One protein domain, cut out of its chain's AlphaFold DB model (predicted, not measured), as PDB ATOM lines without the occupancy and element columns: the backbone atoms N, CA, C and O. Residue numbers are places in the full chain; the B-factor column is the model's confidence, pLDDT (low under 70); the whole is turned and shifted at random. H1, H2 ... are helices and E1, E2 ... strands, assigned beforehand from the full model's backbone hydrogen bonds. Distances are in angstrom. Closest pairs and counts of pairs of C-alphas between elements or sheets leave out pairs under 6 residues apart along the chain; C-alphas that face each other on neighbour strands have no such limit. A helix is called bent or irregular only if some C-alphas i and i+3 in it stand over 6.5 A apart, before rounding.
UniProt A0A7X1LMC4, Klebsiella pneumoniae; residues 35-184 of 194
ATOM      1  N   PRO A  35     208.592 302.077 369.870       81.25
ATOM      2  CA  PRO A  35     209.841 301.354 370.139       81.25
ATOM      3  C   PRO A  35     209.657 299.862 370.428       81.25
ATOM      4  O   PRO A  35     210.625 299.130 370.611       81.25
ATOM      5  N   SER A  36     208.412 299.402 370.542       83.50
ATOM      6  CA  SER A  36     208.102 298.027 370.903       83.50
ATOM      7  C   SER A  36     208.499 297.053 369.796       83.50
ATOM      8  O   SER A  36     208.130 297.231 368.637       83.50
ATOM      9  N   VAL A  37     209.146 295.954 370.166       81.69
ATOM     10  CA  VAL A  37     209.314 294.801 369.277       81.69
ATOM     11  C   VAL A  37     207.999 294.019 369.293       81.69
ATOM     12  O   VAL A  37     207.674 293.361 370.277       81.69
ATOM     13  N   GLY A  38     207.192 294.151 368.241       87.12
ATOM     14  CA  GLY A  38     205.889 293.494 368.158       87.12
ATOM     15  C   GLY A  38     205.376 293.384 366.728       87.12
ATOM     16  O   GLY A  38     205.803 294.135 365.851       87.12
ATOM     17  N   GLY A  39     204.421 292.476 366.507       86.75
ATOM     18  CA  GLY A  39     203.977 292.089 365.163       86.75
ATOM     19  C   GLY A  39     203.420 293.234 364.307       86.75
ATOM     20  O   GLY A  39     203.542 293.206 363.089       86.75
ATOM     21  N   LEU A  40     202.856 294.287 364.912       87.00
ATOM     22  CA  LEU A  40     202.403 295.454 364.143       87.00
ATOM     23  C   LEU A  40     203.579 296.235 363.538       87.00
ATOM     24  O   LEU A  40     203.522 296.618 362.371       87.00
ATOM     25  N   ASN A  41     204.645 296.436 364.315       90.81
ATOM     26  CA  ASN A  41     205.852 297.116 363.847       90.81
ATOM     27  C   ASN A  41     206.605 296.266 362.835       90.81
ATOM     28  O   ASN A  41     207.098 296.801 361.847       90.81
ATOM     29  N   GLU A  42     206.631 294.952 363.043       90.38
ATOM     30  CA  GLU A  42     207.147 294.010 362.061       90.38
ATOM     31  C   GLU A  42     206.415 294.160 360.726       90.38
ATOM     32  O   GLU A  42     207.049 294.441 359.715       90.38
ATOM     33  N   ILE A  43     205.080 294.056 360.713       87.44
ATOM     34  CA  ILE A  43     204.284 294.176 359.485       87.44
ATOM     35  C   ILE A  43     204.492 295.546 358.828       87.44
ATOM     36  O   ILE A  43     204.666 295.626 357.610       87.44
ATOM     37  N   ALA A  44     204.488 296.632 359.601       88.56
ATOM     38  CA  ALA A  44     204.669 297.982 359.070       88.56
ATOM     39  C   ALA A  44     206.071 298.185 358.468       88.56
ATOM     40  O   ALA A  44     206.202 298.657 357.336       88.56
ATOM     41  N   LEU A  45     207.123 297.769 359.175       90.81
ATOM     42  CA  LEU A  45     208.498 297.874 358.697       90.81
ATOM     43  C   LEU A  45     208.725 296.966 357.487       90.81
ATOM     44  O   LEU A  45     209.199 297.422 356.450       90.81
ATOM     45  N   MET A  46     208.337 295.696 357.590       89.31
ATOM     46  CA  MET A  46     208.501 294.713 356.523       89.31
ATOM     47  C   MET A  46     207.671 295.043 355.284       89.31
ATOM     48  O   MET A  46     208.023 294.606 354.195       89.31
ATOM     49  N   SER A  47     206.605 295.840 355.411       85.06
ATOM     50  CA  SER A  47     205.832 296.354 354.275       85.06
ATOM     51  C   SER A  47     206.338 297.694 353.721       85.06
ATOM     52  O   SER A  47     205.787 298.190 352.738       85.06
ATOM     53  N   SER A  48     207.414 298.258 354.264       87.69
ATOM     54  CA  SER A  48     207.992 299.513 353.776       87.69
ATOM     55  C   SER A  48     209.015 299.293 352.655       87.69
ATOM     56  O   SER A  48     209.616 298.226 352.531       87.69
ATOM     57  N   ASP A  49     209.219 300.319 351.824       88.75
ATOM     58  CA  ASP A  49     210.284 300.327 350.812       88.75
ATOM     59  C   ASP A  49     211.635 300.727 351.434       88.75
ATOM     60  O   ASP A  49     212.669 300.121 351.152       88.75
ATOM     61  N   TYR A  50     211.612 301.712 352.335       92.81
ATOM     62  CA  TYR A  50     212.783 302.259 353.017       92.81
ATOM     63  C   TYR A  50     212.479 302.498 354.494       92.81
ATOM     64  O   TYR A  50     211.322 302.709 354.859       92.81
ATOM     65  N   PHE A  51     213.516 302.520 355.329       93.94
ATOM     66  CA  PHE A  51     213.387 302.932 356.724       93.94
ATOM     67  C   PHE A  51     214.637 303.646 357.245       93.94
ATOM     68  O   PHE A  51     215.755 303.438 356.765       93.94
ATOM     69  N   ILE A  52     214.413 304.489 358.251       94.25
ATOM     70  CA  ILE A  52     215.417 305.302 358.939       94.25
ATOM     71  C   ILE A  52     215.341 304.980 360.430       94.25
ATOM     72  O   ILE A  52     214.251 304.759 360.955       94.25
ATOM     73  N   VAL A  53     216.485 304.977 361.112       92.88
ATOM     74  CA  VAL A  53     216.555 304.707 362.553       92.88
ATOM     75  C   VAL A  53     216.809 306.008 363.324       92.88
ATOM     76  O   VAL A  53     217.873 306.610 363.170       92.88
ATOM     77  N   PRO A  54     215.877 306.480 364.166       90.19
ATOM     78  CA  PRO A  54     216.182 307.559 365.094       90.19
ATOM     79  C   PRO A  54     217.151 307.048 366.170       90.19
ATOM     80  O   PRO A  54     216.914 306.012 366.786       90.19
ATOM     81  N   ALA A  55     218.236 307.782 366.406       89.38
ATOM     82  CA  ALA A  55     219.267 307.434 367.372       89.38
ATOM     83  C   ALA A  55     219.456 308.561 368.392       89.38
ATOM     84  O   ALA A  55     219.655 309.722 368.031       89.38
ATOM     85  N   THR A  56     219.431 308.221 369.681       87.19
ATOM     86  CA  THR A  56     219.861 309.142 370.740       87.19
ATOM     87  C   THR A  56     221.327 308.846 371.058       87.19
ATOM     88  O   THR A  56     221.689 307.686 371.181       87.19
ATOM     89  N   PRO A  57     222.206 309.847 371.178       85.94
ATOM     90  CA  PRO A  57     223.627 309.635 371.443       85.94
ATOM     91  C   PRO A  57     223.881 309.330 372.917       85.94
ATOM     92  O   PRO A  57     224.385 310.155 373.682       85.94
ATOM     93  N   ASP A  58     223.507 308.114 373.297       88.19
ATOM     94  CA  ASP A  58     223.719 307.523 374.605       88.19
ATOM     95  C   ASP A  58     224.094 306.035 374.495       88.19
ATOM     96  O   ASP A  58     224.057 305.418 373.427       88.19
ATOM     97  N   PHE A  59     224.481 305.467 375.637       88.88
ATOM     98  CA  PHE A  59     224.889 304.070 375.757       88.88
ATOM     99  C   PHE A  59     223.773 303.083 375.394       88.88
ATOM    100  O   PHE A  59     224.048 302.052 374.784       88.88
ATOM    101  N   PHE A  60     222.521 303.383 375.748       90.12
ATOM    102  CA  PHE A  60     221.401 302.470 375.524       90.12
ATOM    103  C   PHE A  60     221.091 302.339 374.037       90.12
ATOM    104  O   PHE A  60     220.901 301.230 373.544       90.12
ATOM    105  N   CYS A  61     221.122 303.450 373.301       90.25
ATOM    106  CA  CYS A  61     220.963 303.437 371.856       90.25
ATOM    107  C   CYS A  61     222.110 302.687 371.172       90.25
ATOM    108  O   CYS A  61     221.858 301.870 370.290       90.25
ATOM    109  N   TRP A  62     223.356 302.897 371.615       93.56
ATOM    110  CA  TRP A  62     224.497 302.128 371.114       93.56
ATOM    111  C   TRP A  62     224.304 300.615 371.312       93.56
ATOM    112  O   TRP A  62     224.481 299.851 370.363       93.56
ATOM    113  N   GLN A  63     223.863 300.177 372.497       92.56
ATOM    114  CA  GLN A  63     223.552 298.765 372.748       92.56
ATOM    115  C   GLN A  63     222.389 298.256 371.881       92.56
ATOM    116  O   GLN A  63     222.442 297.135 371.372       92.56
ATOM    117  N   ALA A  64     221.358 299.080 371.679       92.69
ATOM    118  CA  ALA A  64     220.156 298.712 370.937       92.69
ATOM    119  C   ALA A  64     220.412 298.440 369.446       92.69
ATOM    120  O   ALA A  64     219.637 297.714 368.828       92.69
ATOM    121  N   ILE A  65     221.498 298.959 368.859       94.38
ATOM    122  CA  ILE A  65     221.851 298.713 367.447       94.38
ATOM    123  C   ILE A  65     222.040 297.219 367.167       94.38
ATOM    124  O   ILE A  65     221.570 296.720 366.141       94.38
ATOM    125  N   ASN A  66     222.684 296.496 368.086       93.19
ATOM    126  CA  ASN A  66     222.889 295.054 367.946       93.19
ATOM    127  C   ASN A  66     221.546 294.317 367.976       93.19
ATOM    128  O   ASN A  66     221.238 293.550 367.065       93.19
ATOM    129  N   SER A  67     220.705 294.627 368.966       94.00
ATOM    130  CA  SER A  67     219.370 294.037 369.091       94.00
ATOM    131  C   SER A  67     218.480 294.355 367.888       94.00
ATOM    132  O   SER A  67     217.729 293.495 367.432       94.00
ATOM    133  N   LEU A  68     218.583 295.562 367.327       94.56
ATOM    134  CA  LEU A  68     217.849 295.954 366.125       94.56
ATOM    135  C   LEU A  68     218.285 295.134 364.905       94.56
ATOM    136  O   LEU A  68     217.440 294.659 364.148       94.56
ATOM    137  N   SER A  69     219.594 294.937 364.736       95.62
ATOM    138  CA  SER A  69     220.152 294.099 363.673       95.62
ATOM    139  C   SER A  69     219.620 292.663 363.747       95.62
ATOM    140  O   SER A  69     219.190 292.106 362.734       95.62
ATOM    141  N   GLU A  70     219.613 292.067 364.940       96.00
ATOM    142  CA  GLU A  70     219.075 290.721 365.176       96.00
ATOM    143  C   GLU A  70     217.569 290.655 364.900       96.00
ATOM    144  O   GLU A  70     217.115 289.788 364.155       96.00
ATOM    145  N   THR A  71     216.812 291.622 365.423       95.19
ATOM    146  CA  THR A  71     215.350 291.694 365.289       95.19
ATOM    147  C   THR A  71     214.920 291.782 363.826       95.19
ATOM    148  O   THR A  71     214.103 290.987 363.373       95.19
ATOM    149  N   ILE A  72     215.500 292.705 363.051       94.62
ATOM    150  CA  ILE A  72     215.141 292.871 361.633       94.62
ATOM    151  C   ILE A  72     215.544 291.634 360.821       94.62
ATOM    152  O   ILE A  72     214.825 291.235 359.903       94.62
ATOM    153  N   THR A  73     216.673 291.003 361.156       95.31
ATOM    154  CA  THR A  73     217.103 289.764 360.494       95.31
ATOM    155  C   THR A  73     216.126 288.620 360.763       95.31
ATOM    156  O   THR A  73     215.786 287.886 359.832       95.31
ATOM    157  N   ALA A  74     215.639 288.491 362.001       95.06
ATOM    158  CA  ALA A  74     214.631 287.504 362.374       95.06
ATOM    159  C   ALA A  74     213.308 287.747 361.630       95.06
ATOM    160  O   ALA A  74     212.838 286.856 360.927       95.06
ATOM    161  N   TRP A  75     212.782 288.974 361.667       93.88
ATOM    162  CA  TRP A  75     211.562 289.359 360.945       93.88
ATOM    163  C   TRP A  75     211.653 289.117 359.438       93.88
ATOM    164  O   TRP A  75     210.716 288.619 358.816       93.88
ATOM    165  N   HIS A  76     212.804 289.407 358.828       93.19
ATOM    166  CA  HIS A  76     213.021 289.083 357.423       93.19
ATOM    167  C   HIS A  76     212.960 287.567 357.178       93.19
ATOM    168  O   HIS A  76     212.342 287.129 356.210       93.19
ATOM    169  N   ALA A  77     213.584 286.751 358.033       92.88
ATOM    170  CA  ALA A  77     213.549 285.297 357.898       92.88
ATOM    171  C   ALA A  77     212.129 284.730 358.070       92.88
ATOM    172  O   ALA A  77     211.714 283.883 357.279       92.88
ATOM    173  N   GLU A  78     211.374 285.231 359.048       91.25
ATOM    174  CA  GLU A  78     209.970 284.872 359.276       91.25
ATOM    175  C   GLU A  78     209.103 285.216 358.061       91.25
ATOM    176  O   GLU A  78     208.342 284.374 357.571       91.25
ATOM    177  N   LEU A  79     209.285 286.413 357.498       88.06
ATOM    178  CA  LEU A  79     208.585 286.831 356.292       88.06
ATOM    179  C   LEU A  79     208.943 285.960 355.079       88.06
ATOM    180  O   LEU A  79     208.055 285.564 354.320       88.06
ATOM    181  N   GLU A  80     210.223 285.661 354.857       88.31
ATOM    182  CA  GLU A  80     210.641 284.810 353.740       88.31
ATOM    183  C   GLU A  80     210.111 283.378 353.898       88.31
ATOM    184  O   GLU A  80     209.628 282.792 352.926       88.31
ATOM    185  N   PHE A  81     210.100 282.838 355.119       88.81
ATOM    186  CA  PHE A  81     209.477 281.550 355.417       88.81
ATOM    187  C   PHE A  81     207.968 281.567 355.134       88.81
ATOM    188  O   PHE A  81     207.434 280.656 354.491       88.81
ATOM    189  N   PHE A  82     207.271 282.628 355.544       85.50
ATOM    190  CA  PHE A  82     205.848 282.806 355.258       85.50
ATOM    191  C   PHE A  82     205.569 282.872 353.749       85.50
ATOM    192  O   PHE A  82     204.637 282.230 353.264       85.50
ATOM    193  N   LYS A  83     206.396 283.586 352.973       82.62
ATOM    194  CA  LYS A  83     206.271 283.647 351.505       82.62
ATOM    195  C   LYS A  83     206.450 282.280 350.846       82.62
ATOM    196  O   LYS A  83     205.741 281.982 349.892       82.62
ATOM    197  N   GLN A  84     207.379 281.464 351.343       84.00
ATOM    198  CA  GLN A  84     207.654 280.130 350.797       84.00
ATOM    199  C   GLN A  84     206.548 279.118 351.116       84.00
ATOM    200  O   GLN A  84     206.249 278.246 350.302       84.00
ATOM    201  N   THR A  85     205.946 279.216 352.301       84.88
ATOM    202  CA  THR A  85     204.937 278.258 352.781       84.88
ATOM    203  C   THR A  85     203.506 278.644 352.416       84.88
ATOM    204  O   THR A  85     202.620 277.783 352.366       84.88
ATOM    205  N   SER A  86     203.254 279.923 352.135       78.12
ATOM    206  CA  SER A  86     201.921 280.396 351.788       78.12
ATOM    207  C   SER A  86     201.491 279.912 350.404       78.12
ATOM    208  O   SER A  86     202.091 280.223 349.379       78.12
ATOM    209  N   ARG A  87     200.372 279.181 350.370       67.25
ATOM    210  CA  ARG A  87     199.719 278.701 349.141       67.25
ATOM    211  C   ARG A  87     198.910 279.782 348.414       67.25
ATOM    212  O   ARG A  87     198.314 279.505 347.378       67.25
ATOM    213  N   SER A  88     198.840 280.992 348.972       66.06
ATOM    214  CA  SER A  88     198.034 282.080 348.428       66.06
ATOM    215  C   SER A  88     198.858 283.028 347.555       66.06
ATOM    216  O   SER A  88     199.880 283.561 347.990       66.06
ATOM    217  N   ASN A  89     198.332 283.368 346.373       61.47
ATOM    218  CA  ASN A  89     198.890 284.413 345.504       61.47
ATOM    219  C   ASN A  89     198.971 285.798 346.183       61.47
ATOM    220  O   ASN A  89     199.685 286.673 345.693       61.47
ATOM    221  N   THR A  90     198.265 286.040 347.297       60.91
ATOM    222  CA  THR A  90     198.412 287.291 348.065       60.91
ATOM    223  C   THR A  90     199.763 287.402 348.770       60.91
ATOM    224  O   THR A  90     200.325 288.494 348.779       60.91
ATOM    225  N   ALA A  91     200.326 286.309 349.294       54.19
ATOM    226  CA  ALA A  91     201.633 286.343 349.958       54.19
ATOM    227  C   ALA A  91     202.782 286.540 348.958       54.19
ATOM    228  O   ALA A  91     203.717 287.288 349.229       54.19
ATOM    229  N   ALA A  92     202.650 285.977 347.753       52.34
ATOM    230  CA  ALA A  92     203.585 286.196 346.647       52.34
ATOM    231  C   ALA A  92     203.662 287.669 346.184       52.34
ATOM    232  O   ALA A  92     204.620 288.064 345.523       52.34
ATOM    233  N   ASN A  93     202.668 288.497 346.529       53.28
ATOM    234  CA  ASN A  93     202.651 289.928 346.213       53.28
ATOM    235  C   ASN A  93     203.289 290.815 347.298       53.28
ATOM    236  O   ASN A  93     203.392 292.026 347.088       53.28
ATOM    237  N   ILE A  94     203.737 290.246 348.425       61.84
ATOM    238  CA  ILE A  94     204.555 290.960 349.411       61.84
ATOM    239  C   ILE A  94     205.986 290.995 348.858       61.84
ATOM    240  O   ILE A  94     206.796 290.106 349.096       61.84
ATOM    241  N   SER A  95     206.310 292.007 348.056       61.56
ATOM    242  CA  SER A  95     207.629 292.132 347.415       61.56
ATOM    243  C   SER A  95     208.705 292.728 348.329       61.56
ATOM    244  O   SER A  95     209.787 293.079 347.865       61.56
ATOM    245  N   ASN A  96     208.397 292.923 349.605       68.81
ATOM    246  CA  ASN A  96     209.007 293.998 350.365       68.81
ATOM    247  C   ASN A  96     210.240 293.473 351.110       68.81
ATOM    248  O   ASN A  96     210.193 292.435 351.773       68.81
ATOM    249  N   LYS A  97     211.348 294.185 350.900       84.00
ATOM    250  CA  LYS A  97     212.647 294.040 351.559       84.00
ATOM    251  C   LYS A  97     213.056 295.456 351.956       84.00
ATOM    252  O   LYS A  97     213.669 296.139 351.128       84.00
ATOM    253  N   PRO A  98     212.612 295.943 353.127       91.12
ATOM    254  CA  PRO A  98     212.775 297.342 353.488       91.12
ATOM    255  C   PRO A  98     214.258 297.697 353.505       91.12
ATOM    256  O   PRO A  98     215.072 297.002 354.112       91.12
ATOM    257  N   LYS A  99     214.624 298.762 352.797       94.19
ATOM    258  CA  LYS A  99     216.010 299.202 352.674       94.19
ATOM    259  C   LYS A  99     216.349 300.191 353.778       94.19
ATOM    260  O   LYS A  99     215.797 301.289 353.827       94.19
ATOM    261  N   PHE A 100     217.293 299.818 354.633       95.94
ATOM    262  CA  PHE A 100     217.929 300.755 355.544       95.94
ATOM    263  C   PHE A 100     218.688 301.811 354.746       95.94
ATOM    264  O   PHE A 100     219.484 301.464 353.869       95.94
ATOM    265  N   ILE A 101     218.430 303.084 355.043       94.81
ATOM    266  CA  ILE A 101     219.090 304.222 354.382       94.81
ATOM    267  C   ILE A 101     219.894 305.095 355.345       94.81
ATOM    268  O   ILE A 101     220.692 305.911 354.897       94.81
ATOM    269  N   GLY A 102     219.730 304.907 356.656       94.06
ATOM    270  CA  GLY A 102     220.575 305.549 357.655       94.06
ATOM    271  C   GLY A 102     219.892 305.845 358.979       94.06
ATOM    272  O   GLY A 102     218.728 305.508 359.204       94.06
ATOM    273  N   ALA A 103     220.658 306.473 359.861       92.69
ATOM    274  CA  ALA A 103     220.242 306.908 361.177       92.69
ATOM    275  C   ALA A 103     220.160 308.437 361.256       92.69
ATOM    276  O   ALA A 103     220.839 309.156 360.524       92.69
ATOM    277  N   ILE A 104     219.311 308.931 362.155       89.94
ATOM    278  CA  ILE A 104     219.186 310.354 362.480       89.94
ATOM    279  C   ILE A 104     219.522 310.531 363.953       89.94
ATOM    280  O   ILE A 104     218.809 310.015 364.813       89.94
ATOM    281  N   HIS A 105     220.560 311.308 364.255       85.62
ATOM    282  CA  HIS A 105     220.931 311.622 365.628       85.62
ATOM    283  C   HIS A 105     220.042 312.737 366.177       85.62
ATOM    284  O   HIS A 105     220.057 313.864 365.684       85.62
ATOM    285  N   GLN A 106     219.264 312.440 367.212       78.38
ATOM    286  CA  GLN A 106     218.361 313.396 367.850       78.38
ATOM    287  C   GLN A 106     218.964 313.987 369.126       78.38
ATOM    288  O   GLN A 106     219.906 313.451 369.709       78.38
ATOM    289  N   ARG A 107     218.370 315.095 369.598       67.81
ATOM    290  CA  ARG A 107     218.753 315.788 370.843       67.81
ATOM    291  C   ARG A 107     220.193 316.295 370.827       67.81
ATOM    292  O   ARG A 107     220.830 316.406 371.875       67.81
ATOM    293  N   TYR A 108     220.670 316.674 369.645       64.50
ATOM    294  CA  TYR A 108     221.945 317.352 369.482       64.50
ATOM    295  C   TYR A 108     221.935 318.688 370.241       64.50
ATOM    296  O   TYR A 108     221.275 319.649 369.840       64.50
ATOM    297  N   ARG A 109     222.614 318.737 371.396       62.75
ATOM    298  CA  ARG A 109     222.738 319.932 372.248       62.75
ATOM    299  C   ARG A 109     224.202 320.376 372.312       62.75
ATOM    300  O   ARG A 109     224.904 320.014 373.259       62.75
ATOM    301  N   PRO A 110     224.675 321.162 371.335       57.53
ATOM    302  CA  PRO A 110     225.987 321.777 371.425       57.53
ATOM    303  C   PRO A 110     225.955 322.838 372.535       57.53
ATOM    304  O   PRO A 110     225.041 323.660 372.605       57.53
ATOM    305  N   ARG A 111     226.943 322.830 373.432       53.59
ATOM    306  CA  ARG A 111     227.121 323.855 374.468       53.59
ATOM    307  C   ARG A 111     228.173 324.837 373.945       53.59
ATOM    308  O   ARG A 111     229.291 324.431 373.653       53.59
ATOM    309  N   ASN A 112     227.811 326.110 373.767       52.81
ATOM    310  CA  ASN A 112     228.644 327.129 373.096       52.81
ATOM    311  C   ASN A 112     229.075 326.753 371.659       52.81
ATOM    312  O   ASN A 112     230.173 327.095 371.235       52.81
ATOM    313  N   GLY A 113     228.237 326.019 370.916       56.22
ATOM    314  CA  GLY A 113     228.565 325.560 369.556       56.22
ATOM    315  C   GLY A 113     229.474 324.326 369.494       56.22
ATOM    316  O   GLY A 113     229.655 323.779 368.413       56.22
ATOM    317  N   MET A 114     229.974 323.843 370.637       49.16
ATOM    318  CA  MET A 114     230.778 322.623 370.738       49.16
ATOM    319  C   MET A 114     229.936 321.486 371.331       49.16
ATOM    320  O   MET A 114     229.266 321.686 372.352       49.16
ATOM    321  N   PRO A 115     229.943 320.277 370.752       56.75
ATOM    322  CA  PRO A 115     229.378 319.113 371.415       56.75
ATOM    323  C   PRO A 115     230.054 318.878 372.770       56.75
ATOM    324  O   PRO A 115     231.259 319.062 372.946       56.75
ATOM    325  N   VAL A 116     229.280 318.451 373.766       65.75
ATOM    326  CA  VAL A 116     229.867 317.960 375.019       65.75
ATOM    327  C   VAL A 116     230.664 316.695 374.675       65.75
ATOM    328  O   VAL A 116     230.122 315.825 374.006       65.75
ATOM    329  N   LYS A 117     231.926 316.555 375.109       68.69
ATOM    330  CA  LYS A 117     232.815 315.429 374.720       68.69
ATOM    331  C   LYS A 117     232.169 314.035 374.816       68.69
ATOM    332  O   LYS A 117     232.444 313.167 373.996       68.69
ATOM    333  N   SER A 118     231.304 313.818 375.808       72.81
ATOM    334  CA  SER A 118     230.557 312.566 375.975       72.81
ATOM    335  C   SER A 118     229.538 312.309 374.858       72.81
ATOM    336  O   SER A 118     229.322 311.166 374.481       72.81
ATOM    337  N   PHE A 119     228.936 313.358 374.305       75.62
ATOM    338  CA  PHE A 119     227.997 313.287 373.189       75.62
ATOM    339  C   PHE A 119     228.712 312.924 371.884       75.62
ATOM    340  O   PHE A 119     228.291 312.011 371.185       75.62
ATOM    341  N   GLU A 120     229.816 313.614 371.577       81.56
ATOM    342  CA  GLU A 120     230.677 313.308 370.422       81.56
ATOM    343  C   GLU A 120     231.141 311.852 370.432       81.56
ATOM    344  O   GLU A 120     231.117 311.180 369.401       81.56
ATOM    345  N   HIS A 121     231.523 311.363 371.615       88.31
ATOM    346  CA  HIS A 121     231.878 309.967 371.810       88.31
ATOM    347  C   HIS A 121     230.726 309.039 371.413       88.31
ATOM    348  O   HIS A 121     230.917 308.212 370.528       88.31
ATOM    349  N   TRP A 122     229.521 309.213 371.968       89.75
ATOM    350  CA  TRP A 122     228.389 308.339 371.635       89.75
ATOM    351  C   TRP A 122     227.943 308.435 370.179       89.75
ATOM    352  O   TRP A 122     227.615 307.410 369.593       89.75
ATOM    353  N   VAL A 123     227.972 309.621 369.563       87.31
ATOM    354  CA  VAL A 123     227.716 309.752 368.118       87.31
ATOM    355  C   VAL A 123     228.703 308.899 367.330       87.31
ATOM    356  O   VAL A 123     228.292 308.146 366.451       87.31
ATOM    357  N   LYS A 124     229.994 308.961 367.673       90.38
ATOM    358  CA  LYS A 124     231.028 308.161 367.018       90.38
ATOM    359  C   LYS A 124     230.824 306.659 367.239       90.38
ATOM    360  O   LYS A 124     230.942 305.905 366.278       90.38
ATOM    361  N   GLU A 125     230.509 306.230 368.460       93.75
ATOM    362  CA  GLU A 125     230.264 304.815 368.775       93.75
ATOM    363  C   GLU A 125     229.028 304.275 368.042       93.75
ATOM    364  O   GLU A 125     229.078 303.200 367.451       93.75
ATOM    365  N   ILE A 126     227.930 305.038 368.014       92.75
ATOM    366  CA  ILE A 126     226.700 304.691 367.284       92.75
ATOM    367  C   ILE A 126     226.972 304.635 365.786       92.75
ATOM    368  O   ILE A 126     226.614 303.657 365.140       92.75
ATOM    369  N   HIS A 127     227.645 305.644 365.231       92.12
ATOM    370  CA  HIS A 127     228.029 305.657 363.823       92.12
ATOM    371  C   HIS A 127     228.909 304.444 363.473       92.12
ATOM    372  O   HIS A 127     228.681 303.778 362.459       92.12
ATOM    373  N   GLY A 128     229.862 304.100 364.343       94.75
ATOM    374  CA  GLY A 128     230.680 302.897 364.220       94.75
ATOM    375  C   GLY A 128     229.842 301.617 364.235       94.75
ATOM    376  O   GLY A 128     230.001 300.776 363.352       94.75
ATOM    377  N   ALA A 129     228.913 301.478 365.179       96.12
ATOM    378  CA  ALA A 129     228.035 300.314 365.288       96.12
ATOM    379  C   ALA A 129     227.063 300.190 364.100       96.12
ATOM    380  O   ALA A 129     226.855 299.091 363.587       96.12
ATOM    381  N   VAL A 130     226.525 301.301 363.584       95.88
ATOM    382  CA  VAL A 130     225.690 301.296 362.373       95.88
ATOM    383  C   VAL A 130     226.472 300.754 361.174       95.88
ATOM    384  O   VAL A 130     225.971 299.880 360.469       95.88
ATOM    385  N   ASN A 131     227.709 301.214 360.968       95.31
ATOM    386  CA  ASN A 131     228.520 300.825 359.809       95.31
ATOM    387  C   ASN A 131     229.179 299.447 359.938       95.31
ATOM    388  O   ASN A 131     229.435 298.802 358.925       95.31
ATOM    389  N   SER A 132     229.469 298.989 361.156       96.38
ATOM    390  CA  SER A 132     230.158 297.711 361.389       96.38
ATOM    391  C   SER A 132     229.217 296.553 361.724       96.38
ATOM    392  O   SER A 132     229.573 295.401 361.474       96.38
ATOM    393  N   VAL A 133     228.015 296.835 362.239       96.69
ATOM    394  CA  VAL A 133     227.047 295.812 362.656       96.69
ATOM    395  C   VAL A 133     225.771 295.884 361.829       96.69
ATOM    396  O   VAL A 133     225.494 294.961 361.060       96.69
ATOM    397  N   LEU A 134     225.008 296.975 361.953       96.31
ATOM    398  CA  LEU A 134     223.648 297.055 361.413       96.31
ATOM    399  C   LEU A 134     223.626 297.004 359.884       96.31
ATOM    400  O   LEU A 134     223.040 296.088 359.309       96.31
ATOM    401  N   ALA A 135     224.278 297.953 359.213       96.25
ATOM    402  CA  ALA A 135     224.267 298.022 357.755       96.25
ATOM    403  C   ALA A 135     224.840 296.743 357.110       96.25
ATOM    404  O   ALA A 135     224.180 296.200 356.222       96.25
ATOM    405  N   PRO A 136     225.973 296.167 357.573       96.94
ATOM    406  CA  PRO A 136     226.460 294.891 357.050       96.94
ATOM    407  C   PRO A 136     225.492 293.720 357.256       96.94
ATOM    408  O   PRO A 136     225.318 292.909 356.346       96.94
ATOM    409  N   ALA A 137     224.850 293.611 358.425       97.12
ATOM    410  CA  ALA A 137     223.881 292.549 358.687       97.12
ATOM    411  C   ALA A 137     222.666 292.641 357.765       97.12
ATOM    412  O   ALA A 137     222.286 291.653 357.133       97.12
ATOM    413  N   LEU A 138     222.127 293.847 357.609       96.69
ATOM    414  CA  LEU A 138     221.005 294.106 356.718       96.69
ATOM    415  C   LEU A 138     221.391 293.962 355.246       96.69
ATOM    416  O   LEU A 138     220.594 293.483 354.442       96.69
ATOM    417  N   HIS A 139     222.619 294.316 354.870       95.88
ATOM    418  CA  HIS A 139     223.117 294.133 353.511       95.88
ATOM    419  C   HIS A 139     223.130 292.652 353.108       95.88
ATOM    420  O   HIS A 139     222.671 292.328 352.013       95.88
ATOM    421  N   ARG A 140     223.549 291.741 354.004       95.69
ATOM    422  CA  ARG A 140     223.566 290.286 353.741       95.69
ATOM    423  C   ARG A 140     222.195 289.717 353.367       95.69
ATOM    424  O   ARG A 140     222.119 288.815 352.541       95.69
ATOM    425  N   ILE A 141     221.125 290.254 353.947       94.75
ATOM    426  CA  ILE A 141     219.741 289.843 353.657       94.75
ATOM    427  C   ILE A 141     219.067 290.724 352.591       94.75
ATOM    428  O   ILE A 141     217.890 290.560 352.281       94.75
ATOM    429  N   GLY A 142     219.799 291.675 352.004       94.12
ATOM    430  CA  GLY A 142     219.271 292.596 351.004       94.12
ATOM    431  C   GLY A 142     218.324 293.664 351.564       94.12
ATOM    432  O   GLY A 142     217.579 294.249 350.783       94.12
ATOM    433  N   CYS A 143     218.374 293.961 352.863       94.44
ATOM    434  CA  CYS A 143     217.591 294.996 353.555       94.44
ATOM    435  C   CYS A 143     218.401 296.272 353.869       94.44
ATOM    436  O   CYS A 143     218.027 297.061 354.729       94.44
ATOM    437  N   SER A 144     219.509 296.513 353.165       95.12
ATOM    438  CA  SER A 144     220.236 297.793 353.195       95.12
ATOM    439  C   SER A 144     220.368 298.357 351.786       95.12
ATOM    440  O   SER A 144     220.563 297.592 350.829       95.12
ATOM    441  N   ALA A 145     220.242 299.677 351.650       93.75
ATOM    442  CA  ALA A 145     220.842 300.385 350.525       93.75
ATOM    443  C   ALA A 145     222.365 300.377 350.702       93.75
ATOM    444  O   ALA A 145     222.863 300.193 351.815       93.75
ATOM    445  N   THR A 146     223.108 300.489 349.610       93.56
ATOM    446  CA  THR A 146     224.569 300.549 349.673       93.56
ATOM    447  C   THR A 146     225.035 301.940 350.079       93.56
ATOM    448  O   THR A 146     224.374 302.941 349.801       93.56
ATOM    449  N   GLU A 147     226.222 302.007 350.680       92.75
ATOM    450  CA  GLU A 147     226.861 303.271 351.052       92.75
ATOM    451  C   GLU A 147     226.963 304.222 349.847       92.75
ATOM    452  O   GLU A 147     226.604 305.391 349.939       92.75
ATOM    453  N   HIS A 148     227.348 303.689 348.685       93.12
ATOM    454  CA  HIS A 148     227.461 304.445 347.439       93.12
ATOM    455  C   HIS A 148     226.116 305.007 346.947       93.12
ATOM    456  O   HIS A 148     226.054 306.155 346.514       93.12
ATOM    457  N   GLU A 149     225.027 304.229 346.997       92.69
ATOM    458  CA  GLU A 149     223.692 304.710 346.603       92.69
ATOM    459  C   GLU A 149     223.209 305.851 347.505       92.69
ATOM    460  O   GLU A 149     222.633 306.830 347.019       92.69
ATOM    461  N   ILE A 150     223.465 305.731 348.810       93.19
ATOM    462  CA  ILE A 150     223.090 306.748 349.792       93.19
ATOM    463  C   ILE A 150     223.947 307.998 349.594       93.19
ATOM    464  O   ILE A 150     223.391 309.083 349.450       93.19
ATOM    465  N   GLN A 151     225.274 307.859 349.507       92.25
ATOM    466  CA  GLN A 151     226.177 308.998 349.342       92.25
ATOM    467  C   GLN A 151     225.887 309.761 348.050       92.25
ATOM    468  O   GLN A 151     225.715 310.973 348.088       92.25
ATOM    469  N   LYS A 152     225.688 309.054 346.930       92.25
ATOM    470  CA  LYS A 152     225.288 309.677 345.662       92.25
ATOM    471  C   LYS A 152     224.008 310.505 345.799       92.25
ATOM    472  O   LYS A 152     223.865 311.516 345.124       92.25
ATOM    473  N   SER A 153     223.066 310.061 346.629       89.94
ATOM    474  CA  SER A 153     221.819 310.792 346.870       89.94
ATOM    475  C   SER A 153     222.039 312.023 347.756       89.94
ATOM    476  O   SER A 153     221.438 313.059 347.495       89.94
ATOM    477  N   LEU A 154     222.920 311.930 348.758       88.31
ATOM    478  CA  LEU A 154     223.317 313.053 349.620       88.31
ATOM    479  C   LEU A 154     224.120 314.121 348.863       88.31
ATOM    480  O   LEU A 154     223.972 315.308 349.134       88.31
ATOM    481  N   ASP A 155     224.934 313.718 347.890       89.06
ATOM    482  CA  ASP A 155     225.734 314.639 347.073       89.06
ATOM    483  C   ASP A 155     224.860 315.518 346.155       89.06
ATOM    484  O   ASP A 155     225.311 316.549 345.659       89.06
ATOM    485  N   LEU A 156     223.601 315.122 345.923       89.31
ATOM    486  CA  LEU A 156     222.611 315.903 345.174       89.31
ATOM    487  C   LEU A 156     221.883 316.942 346.041       89.31
ATOM    488  O   LEU A 156     221.085 317.719 345.513       89.31
ATOM    489  N   THR A 157     222.116 316.948 347.355       84.62
ATOM    490  CA  THR A 157     221.493 317.871 348.308       84.62
ATOM    491  C   THR A 157     222.522 318.834 348.905       84.62
ATOM    492  O   THR A 157     223.720 318.570 348.895       84.62
ATOM    493  N   ASP A 158     222.068 319.948 349.493       82.88
ATOM    494  CA  ASP A 158     222.934 320.943 350.160       82.88
ATOM    495  C   ASP A 158     223.469 320.451 351.530       82.88
ATOM    496  O   ASP A 158     223.529 321.185 352.517       82.88
ATOM    497  N   THR A 159     223.841 319.173 351.623       80.19
ATOM    498  CA  THR A 159     224.194 318.471 352.865       80.19
ATOM    499  C   THR A 159     225.578 317.835 352.788       80.19
ATOM    500  O   THR A 159     225.780 316.704 353.221       80.19
ATOM    501  N   SER A 160     226.560 318.571 352.271       79.69
ATOM    502  CA  SER A 160     227.947 318.105 352.081       79.69
ATOM    503  C   SER A 160     228.675 317.670 353.363       79.69
ATOM    504  O   SER A 160     229.726 317.038 353.296       79.69
ATOM    505  N   HIS A 161     228.138 318.012 354.535       81.88
ATOM    506  CA  HIS A 161     228.660 317.597 355.837       81.88
ATOM    507  C   HIS A 161     228.150 316.219 356.289       81.88
ATOM    508  O   HIS A 161     228.705 315.653 357.230       81.88
ATOM    509  N   LEU A 162     227.096 315.698 355.653       84.94
ATOM    510  CA  LEU A 162     226.526 314.392 355.963       84.94
ATOM    511  C   LEU A 162     227.265 313.281 355.225       84.94
ATOM    512  O   LEU A 162     227.878 313.491 354.178       84.94
ATOM    513  N   LYS A 163     227.182 312.080 355.787       89.56
ATOM    514  CA  LYS A 163     227.779 310.871 355.225       89.56
ATOM    515  C   LYS A 163     226.725 309.790 355.118       89.56
ATOM    516  O   LYS A 163     225.718 309.820 355.821       89.56
ATOM    517  N   ALA A 164     226.965 308.815 354.251       89.62
ATOM    518  CA  ALA A 164     226.112 307.643 354.166       89.62
ATOM    519  C   ALA A 164     225.836 307.034 355.555       89.62
ATOM    520  O   ALA A 164     226.717 306.932 356.406       89.62
ATOM    521  N   TYR A 165     224.575 306.664 355.769       91.25
ATOM    522  CA  TYR A 165     224.010 306.198 357.034       91.25
ATOM    523  C   TYR A 165     223.953 307.202 358.204       91.25
ATOM    524  O   TYR A 165     223.324 306.869 359.206       91.25
ATOM    525  N   ASP A 166     224.502 308.414 358.091       90.00
ATOM    526  CA  ASP A 166     224.320 309.522 359.045       90.00
ATOM    527  C   ASP A 166     223.541 310.656 358.356       90.00
ATOM    528  O   ASP A 166     224.103 311.540 357.708       90.00
ATOM    529  N   LEU A 167     222.209 310.572 358.426       85.50
ATOM    530  CA  LEU A 167     221.301 311.357 357.584       85.50
ATOM    531  C   LEU A 167     220.928 312.720 358.160       85.50
ATOM    532  O   LEU A 167     220.391 313.548 357.427       85.50
ATOM    533  N   ALA A 168     221.131 312.947 359.457       82.44
ATOM    534  CA  ALA A 168     220.930 314.251 360.078       82.44
ATOM    535  C   ALA A 168     221.364 314.246 361.544       82.44
ATOM    536  O   ALA A 168     221.176 313.271 362.271       82.44
ATOM    537  N   GLN A 169     221.794 315.419 362.005       76.81
ATOM    538  CA  GLN A 169     221.939 315.738 363.421       76.81
ATOM    539  C   GLN A 169     220.889 316.782 363.793       76.81
ATOM    540  O   GLN A 169     221.016 317.969 363.489       76.81
ATOM    541  N   ILE A 170     219.807 316.331 364.419       73.81
ATOM    542  CA  ILE A 170     218.677 317.179 364.775       73.81
ATOM    543  C   ILE A 170     218.828 317.626 366.228       73.81
ATOM    544  O   ILE A 170     218.853 316.821 367.169       73.81
ATOM    545  N   SER A 171     218.922 318.944 366.411       66.06
ATOM    546  CA  SER A 171     218.781 319.554 367.733       66.06
ATOM    547  C   SER A 171     217.382 319.308 368.307       66.06
ATOM    548  O   SER A 171     216.490 318.810 367.630       66.06
ATOM    549  N   ASP A 172     217.190 319.594 369.589       62.56
ATOM    550  CA  ASP A 172     215.918 319.344 370.266       62.56
ATOM    551  C   ASP A 172     214.710 319.935 369.504       62.56
ATOM    552  O   ASP A 172     214.700 321.117 369.158       62.56
ATOM    553  N   PHE A 173     213.670 319.125 369.280       61.28
ATOM    554  CA  PHE A 173     212.474 319.504 368.517       61.28
ATOM    555  C   PHE A 173     211.588 320.542 369.220       61.28
ATOM    556  O   PHE A 173     210.586 320.983 368.660       61.28
ATOM    557  N   ASN A 174     211.947 320.976 370.428       58.12
ATOM    558  CA  ASN A 174     211.243 322.034 371.156       58.12
ATOM    559  C   ASN A 174     211.086 323.333 370.336       58.12
ATOM    560  O   ASN A 174     210.113 324.067 370.511       58.12
ATOM    561  N   SER A 175     211.985 323.597 369.385       53.84
ATOM    562  CA  SER A 175     211.881 324.725 368.453       53.84
ATOM    563  C   SER A 175     210.829 324.530 367.349       53.84
ATOM    564  O   SER A 175     210.300 325.528 366.862       53.84
ATOM    565  N   LEU A 176     210.438 323.298 366.991       59.41
ATOM    566  CA  LEU A 176     209.348 323.051 366.030       59.41
ATOM    567  C   LEU A 176     207.995 323.502 366.570       59.41
ATOM    568  O   LEU A 176     207.186 324.004 365.798       59.41
ATOM    569  N   ILE A 177     207.759 323.378 367.878       60.00
ATOM    570  CA  ILE A 177     206.542 323.900 368.516       60.00
ATOM    571  C   ILE A 177     206.520 325.430 368.401       60.00
ATOM    572  O   ILE A 177     205.515 326.003 367.984       60.00
ATOM    573  N   ALA A 178     207.647 326.093 368.675       56.00
ATOM    574  CA  ALA A 178     207.767 327.544 368.536       56.00
ATOM    575  C   ALA A 178     207.589 328.013 367.075       56.00
ATOM    576  O   ALA A 178     206.931 329.018 366.811       56.00
ATOM    577  N   ILE A 179     208.127 327.264 366.106       57.78
ATOM    578  CA  ILE A 179     207.964 327.536 364.669       57.78
ATOM    579  C   ILE A 179     206.521 327.263 364.213       57.78
ATOM    580  O   ILE A 179     205.960 328.061 363.468       57.78
ATOM    581  N   SER A 180     205.899 326.181 364.686       54.69
ATOM    582  CA  SER A 180     204.498 325.824 364.428       54.69
ATOM    583  C   SER A 180     203.551 326.923 364.901       54.69
ATOM    584  O   SER A 180     202.677 327.347 364.145       54.69
ATOM    585  N   GLN A 181     203.785 327.450 366.108       59.03
ATOM    586  CA  GLN A 181     203.046 328.587 366.656       59.03
ATOM    587  C   GLN A 181     203.254 329.847 365.809       59.03
ATOM    588  O   GLN A 181     202.279 330.497 365.433       59.03
ATOM    589  N   LYS A 182     204.504 330.155 365.432       64.38
ATOM    590  CA  LYS A 182     204.844 331.322 364.601       64.38
ATOM    591  C   LYS A 182     204.234 331.264 363.197       64.38
ATOM    592  O   LYS A 182     203.884 332.301 362.643       64.38
ATOM    593  N   LEU A 183     204.130 330.074 362.612       70.31
ATOM    594  CA  LEU A 183     203.590 329.862 361.268       70.31
ATOM    595  C   LEU A 183     202.098 329.497 361.268       70.31
ATOM    596  O   LEU A 183     201.543 329.267 360.195       70.31
ATOM    597  N   SER A 184     201.468 329.411 362.446       63.22
ATOM    598  CA  SER A 184     200.076 328.978 362.646       63.22
ATOM    599  C   SER A 184     199.723 327.683 361.901       63.22
ATOM    600  O   SER A 184     198.595 327.490 361.451       63.22
TER     601      SER A 184
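AT A GLANCE: This is residues 35 to 184 of the 194 residues of a protein of Klebsiella pneumoniae (UniProt A0A7X1LMC4). Two long helices, H2 and H3, run side by side, and H3 covers one face of a small twisted sheet of three strands, E1, E2 and E3, which H2 only grazes. Short H1 packs across H2, short H4 sits over E2 and E3, and residues 175 to 184, mostly H5, stick out as a free arm. The printed part has 150 residues, with five named helices and three named strands in the order H1 E1 H2 E2 H3 H4 E3 H5, and its class is mixed, helices and strands. The sheet's order is E1 E2 E3, all parallel. The whole is only just compact, close to loose, with a radius of gyration of the C-alphas of 17.7 A, and only just elongated, spanning 61 by 40 by 33 A.

HOW THE PARTS SIT: H1, residues 39 to 46, touches H2, residues 59 to 85, about perpendicular at 85 degrees; the closest C-alphas are those of Glu 42 and Trp 75, 6.5 A apart, and H2 touches H1 with residues 75 to 79 alone. E1, residues 50 to 55, is the parallel neighbour of E2, residues 99 to 108, with N 53 and O 102 3.0 A apart, within hydrogen-bond range. E1, H2 and E2 form a strand-helix-strand unit, two parallel neighbour strands with a helix between, with a right-handed crossover. H2 only grazes the sheet with residues 61 to 68. H3, residues 117 to 140, touches H2 at a shallow tilt of 15 degrees, the same way; the closest C-alphas are those of Ser 69 and Leu 134, 5.1 A apart. E3, residues 165 to 171, is the other parallel neighbour of E2, with N 105 and O 168 2.9 A apart, within hydrogen-bond range. H3 is on one face of the sheet, giving two layers, a sheet and a helix over it: its height over the sheet is 9.6 A, and it lies over E2 and E3, along the strands at 10 degrees to E2 on the local plane. H4, residues 147 to 154, is on the sheet at a height of 9.4 A, slantwise to the strands. E2, H3, H4 and E3 form a second such unit, also right-handed. H5, residues 174 to 182, is apart from H3 and H4. Every O i to N i+4 pair is within hydrogen-bond range in H1 and H4; in H2 it is 21 of 23, in H3 18 of 20 and in H5 4 of 5.

IN THESE COORDINATES: H1 begins at C-alpha 39, (203.977, 292.089, 365.163). H2 is 39.9 A long, with a kink of 30 degrees near residue 66. E2 is 25.4 A long. H3, 34.0 A long, is irregular, but only just: C-alphas 132 and 135 are 6.9 A apart. H5 ends at C-alpha 182, (204.844, 331.322, 364.601).

THE WHOLE: The two C-alphas farthest apart are those of Arg 87 and Asn 112, 61.3 A. The printed part has no cut, and the link from H2 to E2 is long. Residues 85 to 90 stand free. The model's pLDDT is under 70 at residues 87 to 96, 107 to 117, 171 to 182 and 184.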